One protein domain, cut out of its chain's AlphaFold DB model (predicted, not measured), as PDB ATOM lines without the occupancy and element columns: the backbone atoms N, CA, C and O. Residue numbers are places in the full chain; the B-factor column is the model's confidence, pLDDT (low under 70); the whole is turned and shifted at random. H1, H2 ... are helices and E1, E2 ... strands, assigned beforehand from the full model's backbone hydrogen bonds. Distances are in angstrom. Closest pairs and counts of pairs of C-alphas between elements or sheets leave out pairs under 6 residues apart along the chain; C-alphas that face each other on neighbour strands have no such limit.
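What this domain is: This is residues 24 to 117 and 135 to 142 of the 146 residues of an uncharacterized protein of Usitatibacter palustris (UniProt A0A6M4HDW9). A strongly twisted sheet of five strands curls round one long helix, H1, with the short helix H2 folding back at H1's end and the short H3 off the sheet. The printed part has 102 residues, with named elements in the order H1, H2, H3, E1, E2, E3, E4, E5. The sheet is branched and antiparallel, and the class is mixed, helices and strands. The whole is compact, with a radius of gyration of the C-alphas of 12.7 A and spans of 34 by 30 by 22 A.

How they stand to each other: E3, residues 95 to 102, has E2, residues 85 to 90, on one side, and E4, residues 108 to 110, and E5, residues 139 to 141, on the other side. E1, residues 75 to 82, is E2's other neighbour and bends by 60 degrees at residue 79. E1, E2, E3 and E4 form a meander, each strand the antiparallel neighbour and hairpin partner of the one before. Within hydrogen-bond range are N 78 and O 87 at 2.8 A for E1 and E2, N 88 and O 96 at 2.8 A for E2 and E3, N 101 and O 109 at 2.8 A for E3 and E4, and N 97 and O 140 at 2.8 A for E3 and E5. H1, residues 24 to 40, is on the sheet; its closest C-alphas to E4 are those of Phe 30 and Arg 108, 6.4 A apart. H2, residues 43 to 48, forms a helical hairpin with H1, touching its residues 34 to 38 alone, at a shallow tilt of 18 degrees, opposite ways; the closest C-alphas are those of Ala 37 and Ala 45, 5.5 A apart. H2 only grazes the sheet, with residues 46 to 48. H3, residues 52 to 57, is not on the sheet. In H1, H2 and H3 every O i to N i+4 pair is within hydrogen-bond range.

Where its parts are: H1 begins at C-alpha 24 (136.427, 101.851, 123.315) and is 24.3 A long. E3 is 23.5 A, E1 18.9 A and E2 16.4 A long. E5 ends at C-alpha 141 (114.720, 90.745, 116.932).

The domain as a whole: The C-alphas of Arg 92 and Glu 105, the two farthest apart, are 37.2 A apart. Residues 118 to 134 are not printed, and C-alphas 117 and 135 are 11.8 A apart across the cut. The link H3 to E1, residues 58 to 74, is long. Residues 116 to 117 have pLDDT under 70.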
ATOM      1  N   SER A  24     136.753 103.102 122.621       86.69
ATOM      2  CA  SER A  24     136.427 101.851 123.315       86.69
ATOM      3  C   SER A  24     135.944 102.093 124.746       86.69
ATOM      4  O   SER A  24     134.937 101.518 125.148       86.69
ATOM      5  N   GLU A  25     136.587 102.982 125.502       89.50
ATOM      6  CA  GLU A  25     136.147 103.328 126.860       89.50
ATOM      7  C   GLU A  25     134.773 104.000 126.853       89.50
ATOM      8  O   GLU A  25     133.905 103.638 127.643       89.50
ATOM      9  N   SER A  26     134.541 104.927 125.918       90.06
ATOM     10  CA  SER A  26     133.229 105.554 125.713       90.06
ATOM     11  C   SER A  26     132.149 104.512 125.389       90.06
ATOM     12  O   SER A  26     131.025 104.586 125.889       90.06
ATOM     13  N   ARG A  27     132.502 103.485 124.602       92.44
ATOM     14  CA  ARG A  27     131.601 102.376 124.264       92.44
ATOM     15  C   ARG A  27     131.234 101.533 125.470       92.44
ATOM     16  O   ARG A  27     130.054 101.312 125.711       92.44
ATOM     17  N   GLU A  28     132.226 101.049 126.208       94.06
ATOM     18  CA  GLU A  28     131.977 100.182 127.359       94.06
ATOM     19  C   GLU A  28     131.276 100.943 128.488       94.06
ATOM     20  O   GLU A  28     130.417 100.385 129.170       94.06
ATOM     21  N   LEU A  29     131.553 102.244 128.632       94.25
ATOM     22  CA  LEU A  29     130.803 103.125 129.521       94.25
ATOM     23  C   LEU A  29     129.315 103.170 129.140       94.25
ATOM     24  O   LEU A  29     128.456 102.929 129.990       94.25
ATOM     25  N   PHE A  30     129.024 103.422 127.860       95.88
ATOM     26  CA  PHE A  30     127.663 103.402 127.331       95.88
ATOM     27  C   PHE A  30     126.985 102.042 127.548       95.88
ATOM     28  O   PHE A  30     125.867 102.006 128.052       95.88
ATOM     29  N   LEU A  31     127.652 100.931 127.221       97.31
ATOM     30  CA  LEU A  31     127.081  99.587 127.351       97.31
ATOM     31  C   LEU A  31     126.772  99.232 128.801       97.31
ATOM     32  O   LEU A  31     125.691  98.725 129.085       97.31
ATOM     33  N   ARG A  32     127.658  99.576 129.736       97.06
ATOM     34  CA  ARG A  32     127.422  99.374 131.168       97.06
ATOM     35  C   ARG A  32     126.200 100.152 131.660       97.06
ATOM     36  O   ARG A  32     125.397  99.633 132.437       97.06
ATOM     37  N   ASP A  33     126.069 101.411 131.252       96.94
ATOM     38  CA  ASP A  33     124.942 102.245 131.667       96.94
ATOM     39  C   ASP A  33     123.636 101.798 130.980       96.94
ATOM     40  O   ASP A  33     122.584 101.772 131.624       96.94
ATOM     41  N   PHE A  34     123.713 101.338 129.727       97.44
ATOM     42  CA  PHE A  34     122.613 100.712 128.992       97.44
ATOM     43  C   PHE A  34     122.138  99.417 129.652       97.44
ATOM     44  O   PHE A  34     120.944  99.248 129.878       97.44
ATOM     45  N   GLU A  35     123.049  98.521 130.025       97.12
ATOM     46  CA  GLU A  35     122.735  97.261 130.705       97.12
ATOM     47  C   GLU A  35     122.078  97.502 132.065       97.12
ATOM     48  O   GLU A  35     121.116  96.819 132.419       97.12
ATOM     49  N   ARG A  36     122.521  98.533 132.796       96.88
ATOM     50  CA  ARG A  36     121.861  98.964 134.034       96.88
ATOM     51  C   ARG A  36     120.425  99.427 133.776       96.88
ATOM     52  O   ARG A  36     119.526  99.026 134.512       96.88
ATOM     53  N   ALA A  37     120.206 100.244 132.744       96.56
ATOM     54  CA  ALA A  37     118.875 100.724 132.366       96.56
ATOM     55  C   ALA A  37     117.962  99.585 131.869       96.56
ATOM     56  O   ALA A  37     116.770  99.542 132.174       96.56
ATOM     57  N   LEU A  38     118.528  98.618 131.148       95.31
ATOM     58  CA  LEU A  38     117.817  97.438 130.671       95.31
ATOM     59  C   LEU A  38     117.397  96.527 131.833       95.31
ATOM     60  O   LEU A  38     116.263  96.043 131.857       95.31
ATOM     61  N   ALA A  39     118.281  96.332 132.815       95.38
ATOM     62  CA  ALA A  39     118.007  95.546 134.013       95.38
ATOM     63  C   ALA A  39     116.934  96.192 134.905       95.38
ATOM     64  O   ALA A  39     116.067  95.485 135.418       95.38
ATOM     65  N   SER A  40     116.949  97.522 135.059       95.31
ATOM     66  CA  SER A  40     115.913  98.243 135.815       95.31
ATOM     67  C   SER A  40     114.574  98.322 135.081       95.31
ATOM     68  O   SER A  40     113.551  98.592 135.709       95.31
ATOM     69  N   ARG A  41     114.575  98.093 133.758       93.38
ATOM     70  CA  ARG A  41     113.432  98.313 132.856       93.38
ATOM     71  C   ARG A  41     112.860  99.734 132.960       93.38
ATOM     72  O   ARG A  41     111.677  99.942 132.691       93.38
ATOM     73  N   ASP A  42     113.690 100.704 133.341       92.56
ATOM     74  CA  ASP A  42     113.303 102.109 133.449       92.56
ATOM     75  C   ASP A  42     113.300 102.760 132.060       92.56
ATOM     76  O   ASP A  42     114.346 102.955 131.431       92.56
ATOM     77  N   SER A  43     112.108 103.120 131.583       93.81
ATOM     78  CA  SER A  43     111.942 103.765 130.283       93.81
ATOM     79  C   SER A  43     112.638 105.122 130.208       93.81
ATOM     80  O   SER A  43     113.180 105.450 129.156       93.81
ATOM     81  N   LYS A  44     112.706 105.895 131.300       95.50
ATOM     82  CA  LYS A  44     113.373 107.206 131.309       95.50
ATOM     83  C   LYS A  44     114.881 107.057 131.157       95.50
ATOM     84  O   LYS A  44     115.493 107.792 130.383       95.50
ATOM     85  N   ALA A  45     115.464 106.083 131.854       96.19
ATOM     86  CA  ALA A  45     116.882 105.767 131.729       96.19
ATOM     87  C   ALA A  45     117.229 105.324 130.298       96.19
ATOM     88  O   ALA A  45     118.220 105.784 129.733       96.19
ATOM     89  N   LEU A  46     116.380 104.497 129.679       96.62
ATOM     90  CA  LEU A  46     116.572 104.073 128.292       96.62
ATOM     91  C   LEU A  46     116.407 105.228 127.298       96.62
ATOM     92  O   LEU A  46     117.225 105.346 126.390       96.62
ATOM     93  N   ILE A  47     115.432 106.124 127.488       96.38
ATOM     94  CA  ILE A  47     115.277 107.332 126.658       96.38
ATOM     95  C   ILE A  47     116.547 108.198 126.711       96.38
ATOM     96  O   ILE A  47     117.031 108.626 125.668       96.38
ATOM     97  N   ALA A  48     117.134 108.409 127.894       95.81
ATOM     98  CA  ALA A  48     118.342 109.231 128.065       95.81
ATOM     99  C   ALA A  48     119.601 108.663 127.371       95.81
ATOM    100  O   ALA A  48     120.579 109.386 127.129       95.81
ATOM    101  N   LEU A  49     119.579 107.363 127.072       96.75
ATOM    102  CA  LEU A  49     120.622 106.638 126.352       96.75
ATOM    103  C   LEU A  49     120.268 106.407 124.880       96.75
ATOM    104  O   LEU A  49     121.064 105.806 124.167       96.75
ATOM    105  N   SER A  50     119.105 106.861 124.417       96.38
ATOM    106  CA  SER A  50     118.611 106.615 123.064       96.38
ATOM    107  C   SER A  50     118.747 107.838 122.163       96.38
ATOM    108  O   SER A  50     118.758 108.980 122.626       96.38
ATOM    109  N   ASP A  51     118.798 107.606 120.855       95.62
ATOM    110  CA  ASP A  51     118.826 108.654 119.836       95.62
ATOM    111  C   ASP A  51     117.433 109.263 119.593       95.62
ATOM    112  O   ASP A  51     116.823 109.139 118.527       95.62
ATOM    113  N   ALA A  52     116.908 109.923 120.629       93.75
ATOM    114  CA  ALA A  52     115.628 110.624 120.576       93.75
ATOM    115  C   ALA A  52     115.635 111.792 119.568       93.75
ATOM    116  O   ALA A  52     114.577 112.174 119.068       93.75
ATOM    117  N   GLY A  53     116.818 112.332 119.249       92.75
ATOM    118  CA  GLY A  53     116.996 113.391 118.256       92.75
ATOM    119  C   GLY A  53     116.625 112.916 116.854       92.75
ATOM    120  O   GLY A  53     115.727 113.491 116.240       92.75
ATOM    121  N   SER A  54     117.237 111.825 116.381       92.19
ATOM    122  CA  SER A  54     116.894 111.244 115.074       92.19
ATOM    123  C   SER A  54     115.451 110.742 115.023       92.19
ATOM    124  O   SER A  54     114.778 110.895 114.006       92.19
ATOM    125  N   TRP A  55     114.944 110.186 116.129       92.81
ATOM    126  CA  TRP A  55     113.548 109.758 116.238       92.81
ATOM    127  C   TRP A  55     112.564 110.917 116.036       92.81
ATOM    128  O   TRP A  55     111.659 110.829 115.207       92.81
ATOM    129  N   SER A  56     112.768 112.032 116.741       92.69
ATOM    130  CA  SER A  56     111.931 113.222 116.590       92.69
ATOM    131  C   SER A  56     112.091 113.868 115.212       92.69
ATOM    132  O   SER A  56     111.101 114.329 114.648       92.69
ATOM    133  N   ALA A  57     113.306 113.901 114.656       91.19
ATOM    134  CA  ALA A  57     113.568 114.462 113.330       91.19
ATOM    135  C   ALA A  57     112.870 113.675 112.207       91.19
ATOM    136  O   ALA A  57     112.489 114.256 111.194       91.19
ATOM    137  N   ALA A  58     112.652 112.371 112.405       89.44
ATOM    138  CA  ALA A  58     111.870 111.524 111.507       89.44
ATOM    139  C   ALA A  58     110.343 111.718 111.636       89.44
ATOM    140  O   ALA A  58     109.587 111.070 110.916       89.44
ATOM    141  N   GLY A  59     109.876 112.597 112.533       90.50
ATOM    142  CA  GLY A  59     108.456 112.903 112.718       90.50
ATOM    143  C   GLY A  59     107.696 111.914 113.604       90.50
ATOM    144  O   GLY A  59     106.466 111.920 113.603       90.50
ATOM    145  N   TYR A  60     108.394 111.060 114.359       90.31
ATOM    146  CA  TYR A  60     107.741 110.124 115.271       90.31
ATOM    147  C   TYR A  60     107.225 110.801 116.560       90.31
ATOM    148  O   TYR A  60     107.771 111.827 116.978       90.31
ATOM    149  N   PRO A  61     106.208 110.220 117.236       91.44
ATOM    150  CA  PRO A  61     105.677 110.748 118.496       91.44
ATOM    151  C   PRO A  61     106.712 110.762 119.625       91.44
ATOM    152  O   PRO A  61     107.696 110.024 119.589       91.44
ATOM    153  N   SER A  62     106.467 111.539 120.681       92.75
ATOM    154  CA  SER A  62     107.321 111.516 121.874       92.75
ATOM    155  C   SER A  62     107.403 110.106 122.466       92.75
ATOM    156  O   SER A  62     106.393 109.435 122.666       92.75
ATOM    157  N   LEU A  63     108.612 109.667 122.821       93.25
ATOM    158  CA  LEU A  63     108.837 108.353 123.437       93.25
ATOM    159  C   LEU A  63     108.126 108.199 124.784       93.25
ATOM    160  O   LEU A  63     107.826 107.080 125.189       93.25
ATOM    161  N   SER A  64     107.860 109.309 125.480       91.62
ATOM    162  CA  SER A  64     107.125 109.285 126.752       91.62
ATOM    163  C   SER A  64     105.639 108.973 126.564       91.62
ATOM    164  O   SER A  64     105.010 108.477 127.496       91.62
ATOM    165  N   ASP A  65     105.107 109.216 125.364       91.44
ATOM    166  CA  ASP A  65     103.704 108.966 125.015       91.44
ATOM    167  C   ASP A  65     103.496 107.549 124.461       91.44
ATOM    168  O   ASP A  65     102.367 107.109 124.244       91.44
ATOM    169  N   LEU A  66     104.588 106.815 124.230       91.38
ATOM    170  CA  LEU A  66     104.580 105.495 123.626       91.38
ATOM    171  C   LEU A  66     105.051 104.432 124.632       91.38
ATOM    172  O   LEU A  66     106.059 104.617 125.319       91.38
ATOM    173  N   PRO A  67     104.384 103.270 124.700       91.88
ATOM    174  CA  PRO A  67     104.835 102.174 125.539       91.88
ATOM    175  C   PRO A  67     106.163 101.603 125.026       91.88
ATOM    176  O   PRO A  67     106.307 101.238 123.855       91.88
ATOM    177  N   LEU A  68     107.119 101.464 125.943       92.81
ATOM    178  CA  LEU A  68     108.372 100.759 125.709       92.81
ATOM    179  C   LEU A  68     108.129  99.242 125.659       92.81
ATOM    180  O   LEU A  68     107.615  98.649 126.611       92.81
ATOM    181  N   GLN A  69     108.569  98.597 124.583       92.38
ATOM    182  CA  GLN A  69     108.608  97.144 124.452       92.38
ATOM    183  C   GLN A  69     110.032  96.635 124.658       92.38
ATOM    184  O   GLN A  69     110.960  97.020 123.954       92.38
ATOM    185  N   LEU A  70     110.206  95.725 125.614       92.31
ATOM    186  CA  LEU A  70     111.481  95.065 125.883       92.31
ATOM    187  C   LEU A  70     111.294  93.548 125.934       92.31
ATOM    188  O   LEU A  70     110.232  93.089 126.378       92.31
ATOM    189  N   PRO A  71     112.335  92.771 125.589       91.38
ATOM    190  CA  PRO A  71     112.332  91.329 125.774       91.38
ATOM    191  C   PRO A  71     112.001  90.895 127.204       91.38
ATOM    192  O   PRO A  71     112.079  91.667 128.169       91.38
ATOM    193  N   THR A  72     111.634  89.622 127.339       90.38
ATOM    194  CA  THR A  72     111.417  88.993 128.644       90.38
ATOM    195  C   THR A  72     112.731  88.974 129.422       90.38
ATOM    196  O   THR A  72     113.689  88.349 128.988       90.38
ATOM    197  N   GLY A  73     112.776  89.662 130.563       89.00
ATOM    198  CA  GLY A  73     113.973  89.690 131.404       89.00
ATOM    199  C   GLY A  73     114.251  88.345 132.100       89.00
ATOM    200  O   GLY A  73     113.307  87.576 132.298       89.00
ATOM    201  N   PRO A  74     115.503  88.084 132.522       93.31
ATOM    202  CA  PRO A  74     116.690  88.921 132.303       93.31
ATOM    203  C   PRO A  74     117.137  88.955 130.834       93.31
ATOM    204  O   PRO A  74     116.796  88.074 130.051       93.31
ATOM    205  N   VAL A  75     117.873  90.008 130.473       94.62
ATOM    206  CA  VAL A  75     118.476  90.177 129.146       94.62
ATOM    207  C   VAL A  75     119.975  90.354 129.347       94.62
ATOM    208  O   VAL A  75     120.383  91.247 130.089       94.62
ATOM    209  N   SER A  76     120.778  89.511 128.706       95.62
ATOM    210  CA  SER A  76     122.223  89.421 128.947       95.62
ATOM    211  C   SER A  76     123.008  89.640 127.660       95.62
ATOM    212  O   SER A  76     122.608  89.151 126.602       95.62
ATOM    213  N   ARG A  77     124.130  90.367 127.735       96.94
ATOM    214  CA  ARG A  77     125.054  90.543 126.604       96.94
ATOM    215  C   ARG A  77     125.709  89.203 126.275       96.94
ATOM    216  O   ARG A  77     126.232  88.535 127.161       96.94
ATOM    217  N   VAL A  78     125.684  88.829 125.000       97.00
ATOM    218  CA  VAL A  78     126.278  87.585 124.492       97.00
ATOM    219  C   VAL A  78     127.629  87.865 123.851       97.00
ATOM    220  O   VAL A  78     128.633  87.262 124.216       97.00
ATOM    221  N   ARG A  79     127.653  88.761 122.858       96.31
ATOM    222  CA  ARG A  79     128.865  89.134 122.120       96.31
ATOM    223  C   ARG A  79     128.668  90.429 121.353       96.31
ATOM    224  O   ARG A  79     127.541  90.826 121.063       96.31
ATOM    225  N   ASP A  80     129.774  91.012 120.928       96.62
ATOM    226  CA  ASP A  80     129.762  92.097 119.957       96.62
ATOM    227  C   ASP A  80     129.584  91.532 118.543       96.62
ATOM    228  O   ASP A  80     130.208  90.537 118.172       96.62
ATOM    229  N   LEU A  81     128.682  92.136 117.768       94.81
ATOM    230  CA  LEU A  81     128.525  91.857 116.337       94.81
ATOM    231  C   LEU A  81     129.428  92.780 115.509       94.81
ATOM    232  O   LEU A  81     129.946  92.365 114.476       94.81
ATOM    233  N   SER A  82     129.601  94.019 115.973       94.44
ATOM    234  CA  SER A  82     130.527  95.029 115.456       94.44
ATOM    235  C   SER A  82     130.762  96.116 116.520       94.44
ATOM    236  O   SER A  82     130.215  96.050 117.627       94.44
ATOM    237  N   ASP A  83     131.527  97.155 116.180       91.38
ATOM    238  CA  ASP A  83     131.723  98.327 117.048       91.38
ATOM    239  C   ASP A  83     130.405  99.024 117.414       91.38
ATOM    240  O   ASP A  83     130.275  99.568 118.517       91.38
ATOM    241  N   ASP A  84     129.415  98.930 116.527       95.62
ATOM    242  CA  ASP A  84     128.131  99.625 116.613       95.62
ATOM    243  C   ASP A  84     126.945  98.669 116.792       95.62
ATOM    244  O   ASP A  84     125.791  99.092 116.778       95.62
ATOM    245  N   ALA A  85     127.193  97.370 116.963       96.12
ATOM    246  CA  ALA A  85     126.132  96.394 117.167       96.12
ATOM    247  C   ALA A  85     126.512  95.339 118.205       96.12
ATOM    248  O   ALA A  85     127.578  94.726 118.141       96.12
ATOM    249  N   VAL A  86     125.594  95.076 119.133       97.81
ATOM    250  CA  VAL A  86     125.786  94.116 120.227       97.81
ATOM    251  C   VAL A  86     124.639  93.121 120.246       97.81
ATOM    252  O   VAL A  86     123.476  93.490 120.082       97.81
ATOM    253  N   LEU A  87     124.977  91.848 120.435       97.56
ATOM    254  CA  LEU A  87     124.016  90.770 120.594       97.56
ATOM    255  C   LEU A  87     123.697  90.570 122.074       97.56
ATOM    256  O   LEU A  87     124.592  90.335 122.888       97.56
ATOM    257  N   TYR A  88     122.409  90.595 122.378       97.19
ATOM    258  CA  TYR A  88     121.814  90.245 123.656       97.19
ATOM    259  C   TYR A  88     120.941  88.997 123.508       97.19
ATOM    260  O   TYR A  88     120.471  88.677 122.415       97.19
ATOM    261  N   GLU A  89     120.691  88.312 124.615       95.94
ATOM    262  CA  GLU A  89     119.784  87.171 124.689       95.94
ATOM    263  C   GLU A  89     118.820  87.348 125.859       95.94
ATOM    264  O   GLU A  89     119.205  87.833 126.925       95.94
ATOM    265  N   ASP A  90     117.552  87.010 125.637       95.06
ATOM    266  CA  ASP A  90     116.518  87.069 126.668       95.06
ATOM    267  C   ASP A  90     116.408  85.761 127.467       95.06
ATOM    268  O   ASP A  90     117.015  84.747 127.131       95.06
ATOM    269  N   ALA A  91     115.573  85.745 128.508       93.56
ATOM    270  CA  ALA A  91     115.394  84.574 129.373       93.56
ATOM    271  C   ALA A  91     114.916  83.292 128.661       93.56
ATOM    272  O   ALA A  91     114.898  82.220 129.262       93.56
ATOM    273  N   ARG A  92     114.461  83.397 127.408       93.31
ATOM    274  CA  ARG A  92     113.992  82.273 126.588       93.31
ATOM    275  C   ARG A  92     115.013  81.859 125.529       93.31
ATOM    276  O   ARG A  92     114.661  81.079 124.647       93.31
ATOM    277  N   GLY A  93     116.231  82.391 125.578       92.50
ATOM    278  CA  GLY A  93     117.259  82.114 124.585       92.50
ATOM    279  C   GLY A  93     117.031  82.824 123.251       92.50
ATOM    280  O   GLY A  93     117.594  82.416 122.236       92.50
ATOM    281  N   ARG A  94     116.157  83.842 123.192       92.19
ATOM    282  CA  ARG A  94     115.902  84.550 121.929       92.19
ATOM    283  C   ARG A  94     116.943  85.644 121.715       92.19
ATOM    284  O   ARG A  94     117.171  86.411 122.655       92.19
ATOM    285  N   PRO A  95     117.514  85.777 120.505       94.19
ATOM    286  CA  PRO A  95     118.535  86.776 120.241       94.19
ATOM    287  C   PRO A  95     117.922  88.142 119.920       94.19
ATOM    288  O   PRO A  95     116.933  88.256 119.191       94.19
ATOM    289  N   TRP A  96     118.569  89.188 120.424       95.19
ATOM    290  CA  TRP A  96     118.189  90.583 120.248       95.19
ATOM    291  C   TRP A  96     119.410  91.421 119.898       95.19
ATOM    292  O   TRP A  96     120.467  91.275 120.508       95.19
ATOM    293  N   ARG A  97     119.284  92.322 118.929       95.75
ATOM    294  CA  ARG A  97     120.359  93.228 118.528       95.75
ATOM    295  C   ARG A  97     120.124  94.614 119.117       95.75
ATOM    296  O   ARG A  97     119.059  95.200 118.935       95.75
ATOM    297  N   LEU A  98     121.152  95.151 119.760       96.88
ATOM    298  CA  LEU A  98     121.308  96.580 120.006       96.88
ATOM    299  C   LEU A  98     122.096  97.180 118.844       96.88
ATOM    300  O   LEU A  98     123.143  96.643 118.483       96.88
ATOM    301  N   THR A  99     121.623  98.297 118.297       96.62
ATOM    302  CA  THR A  99     122.405  99.137 117.383       96.62
ATOM    303  C   THR A  99     122.775 100.428 118.102       96.62
ATOM    304  O   THR A  99     121.931 101.031 118.767       96.62
ATOM    305  N   ILE A 100     124.026 100.843 117.961       96.94
ATOM    306  CA  ILE A 100     124.617 102.026 118.574       96.94
ATOM    307  C   ILE A 100     124.922 103.021 117.458       96.94
ATOM    308  O   ILE A 100     125.386 102.643 116.389       96.94
ATOM    309  N   THR A 101     124.658 104.295 117.704       95.31
ATOM    310  CA  THR A 101     125.050 105.395 116.825       95.31
ATOM    311  C   THR A 101     125.881 106.408 117.599       95.31
ATOM    312  O   THR A 101     125.852 106.446 118.835       95.31
ATOM    313  N   GLN A 102     126.624 107.240 116.874       90.94
ATOM    314  CA  GLN A 102     127.236 108.430 117.444       90.94
ATOM    315  C   GLN A 102     126.231 109.578 117.389       90.94
ATOM    316  O   GLN A 102     125.806 110.005 116.320       90.94
ATOM    317  N   GLY A 103     125.838 110.054 118.564       81.75
ATOM    318  CA  GLY A 103     125.112 111.300 118.719       81.75
ATOM    319  C   GLY A 103     126.040 112.509 118.664       81.75
ATOM    320  O   GLY A 103     127.248 112.410 118.426       81.75
ATOM    321  N   ASN A 104     125.460 113.673 118.944       76.94
ATOM    322  CA  ASN A 104     126.214 114.915 119.057       76.94
ATOM    323  C   ASN A 104     127.318 114.798 120.121       76.94
ATOM    324  O   ASN A 104     127.191 114.051 121.095       76.94
ATOM    325  N   GLU A 105     128.404 115.544 119.916       75.94
ATOM    326  CA  GLU A 105     129.537 115.626 120.852       75.94
ATOM    327  C   GLU A 105     130.244 114.276 121.109       75.94
ATOM    328  O   GLU A 105     130.916 114.095 122.121       75.94
ATOM    329  N   GLY A 106     130.110 113.307 120.194       79.38
ATOM    330  CA  GLY A 106     130.781 112.004 120.291       79.38
ATOM    331  C   GLY A 106     130.169 111.052 121.324       79.38
ATOM    332  O   GLY A 106     130.758 110.010 121.630       79.38
ATOM    333  N   LYS A 107     128.986 111.374 121.866       87.00
ATOM    334  CA  LYS A 107     128.253 110.486 122.775       87.00
ATOM    335  C   LYS A 107     127.690 109.291 122.006       87.00
ATOM    336  O   LYS A 107     127.115 109.451 120.935       87.00
ATOM    337  N   ARG A 108     127.787 108.088 122.572       94.44
ATOM    338  CA  ARG A 108     127.122 106.899 122.020       94.44
ATOM    339  C   ARG A 108     125.659 106.828 122.457       94.44
ATOM    340  O   ARG A 108     125.354 107.093 123.620       94.44
ATOM    341  N   LEU A 109     124.774 106.473 121.528       96.94
ATOM    342  CA  LEU A 109     123.328 106.391 121.738       96.94
ATOM    343  C   LEU A 109     122.761 105.095 121.148       96.94
ATOM    344  O   LEU A 109     123.224 104.621 120.114       96.94
ATOM    345  N   ALA A 110     121.733 104.537 121.783       97.31
ATOM    346  CA  ALA A 110     120.966 103.410 121.268       97.31
ATOM    347  C   ALA A 110     120.010 103.877 120.166       97.31
ATOM    348  O   ALA A 110     119.281 104.857 120.336       97.31
ATOM    349  N   VAL A 111     119.969 103.162 119.045       96.00
ATOM    350  CA  VAL A 111     119.024 103.491 117.977       96.00
ATOM    351  C   VAL A 111     117.638 102.947 118.318       96.00
ATOM    352  O   VAL A 111     117.479 101.774 118.653       96.00
ATOM    353  N   ILE A 112     116.627 103.803 118.197       95.44
ATOM    354  CA  ILE A 112     115.234 103.463 118.494       95.44
ATOM    355  C   ILE A 112     114.595 102.744 117.296       95.44
ATOM    356  O   ILE A 112     114.940 102.975 116.131       95.44
ATOM    357  N   ARG A 113     113.651 101.850 117.585       91.62
ATOM    358  CA  ARG A 113     112.821 101.128 116.617       91.62
ATOM    359  C   ARG A 113     111.354 101.236 117.021       91.62
ATOM    360  O   ARG A 113     111.028 101.065 118.190       91.62
ATOM    361  N   SER A 114     110.475 101.464 116.050       85.62
ATOM    362  CA  SER A 114     109.012 101.472 116.225       85.62
ATOM    363  C   SER A 114     108.394 100.067 116.221       85.62
ATOM    364  O   SER A 114     107.279  99.880 116.699       85.62
ATOM    365  N   ALA A 115     109.118  99.066 115.711       73.69
ATOM    366  CA  ALA A 115     108.689  97.674 115.677       73.69
ATOM    367  C   ALA A 115     109.848  96.760 116.115       73.69
ATOM    368  O   ALA A 115     110.876  96.727 115.437       73.69
ATOM    369  N   PRO A 116     109.719  96.002 117.221       64.75
ATOM    370  CA  PRO A 116     110.791  95.121 117.681       64.75
ATOM    371  C   PRO A 116     111.063  93.964 116.717       64.75
ATOM    372  O   PRO A 116     112.196  93.501 116.638       64.75
ATOM    373  N   CYS A 117     110.048  93.473 115.996       68.25
ATOM    374  CA  CYS A 117     110.164  92.309 115.119       68.25
ATOM    375  C   CYS A 117     109.184  92.433 113.940       68.25
ATOM    376  O   CYS A 117     107.996  92.678 114.187       68.25
ATOM    377  N   SER A 135     104.293 101.964 119.844       90.56
ATOM    378  CA  SER A 135     105.302 101.507 120.789       90.56
ATOM    379  C   SER A 135     106.702 101.790 120.257       90.56
ATOM    380  O   SER A 135     106.878 102.142 119.090       90.56
ATOM    381  N   TRP A 136     107.701 101.628 121.119       93.25
ATOM    382  CA  TRP A 136     109.101 101.742 120.734       93.25
ATOM    383  C   TRP A 136     109.975 100.741 121.485       93.25
ATOM    384  O   TRP A 136     109.586 100.189 122.514       93.25
ATOM    385  N   THR A 137     111.172 100.502 120.964       94.56
ATOM    386  CA  THR A 137     112.212  99.693 121.597       94.56
ATOM    387  C   THR A 137     113.604 100.159 121.171       94.56
ATOM    388  O   THR A 137     113.751 100.947 120.240       94.56
ATOM    389  N   VAL A 138     114.625  99.631 121.837       95.12
ATOM    390  CA  VAL A 138     116.057  99.769 121.508       95.12
ATOM    391  C   VAL A 138     116.711  98.422 121.186       95.12
ATOM    392  O   VAL A 138     117.880  98.368 120.814       95.12
ATOM    393  N   LEU A 139     115.958  97.327 121.339       94.69
ATOM    394  CA  LEU A 139     116.392  95.967 121.043       94.69
ATOM    395  C   LEU A 139     115.485  95.378 119.966       94.69
ATOM    396  O   LEU A 139     114.290  95.190 120.183       94.69
ATOM    397  N   GLU A 140     116.060  95.067 118.811       91.81
ATOM    398  CA  GLU A 140     115.340  94.451 117.693       91.81
ATOM    399  C   GLU A 140     115.587  92.940 117.633       91.81
ATOM    400  O   GLU A 140     116.655  92.460 118.014       91.81
ATOM    401  N   CYS A 141     114.601  92.182 117.160       90.06
ATOM    402  CA  CYS A 141     114.720  90.745 116.932       90.06
ATOM    403  C   CYS A 141     115.930  90.430 116.040       90.06
ATOM    404  O   CYS A 141     116.151  91.084 115.017       90.06
ATOM    405  N   TRP A 142     116.680  89.384 116.394       89.69
ATOM    406  CA  TRP A 142     117.839  88.944 115.626       89.69
ATOM    407  C   TRP A 142     117.858  87.416 115.416       89.69
ATOM    408  O   TRP A 142     117.571  86.679 116.356       89.69
TER     409      TRP A 142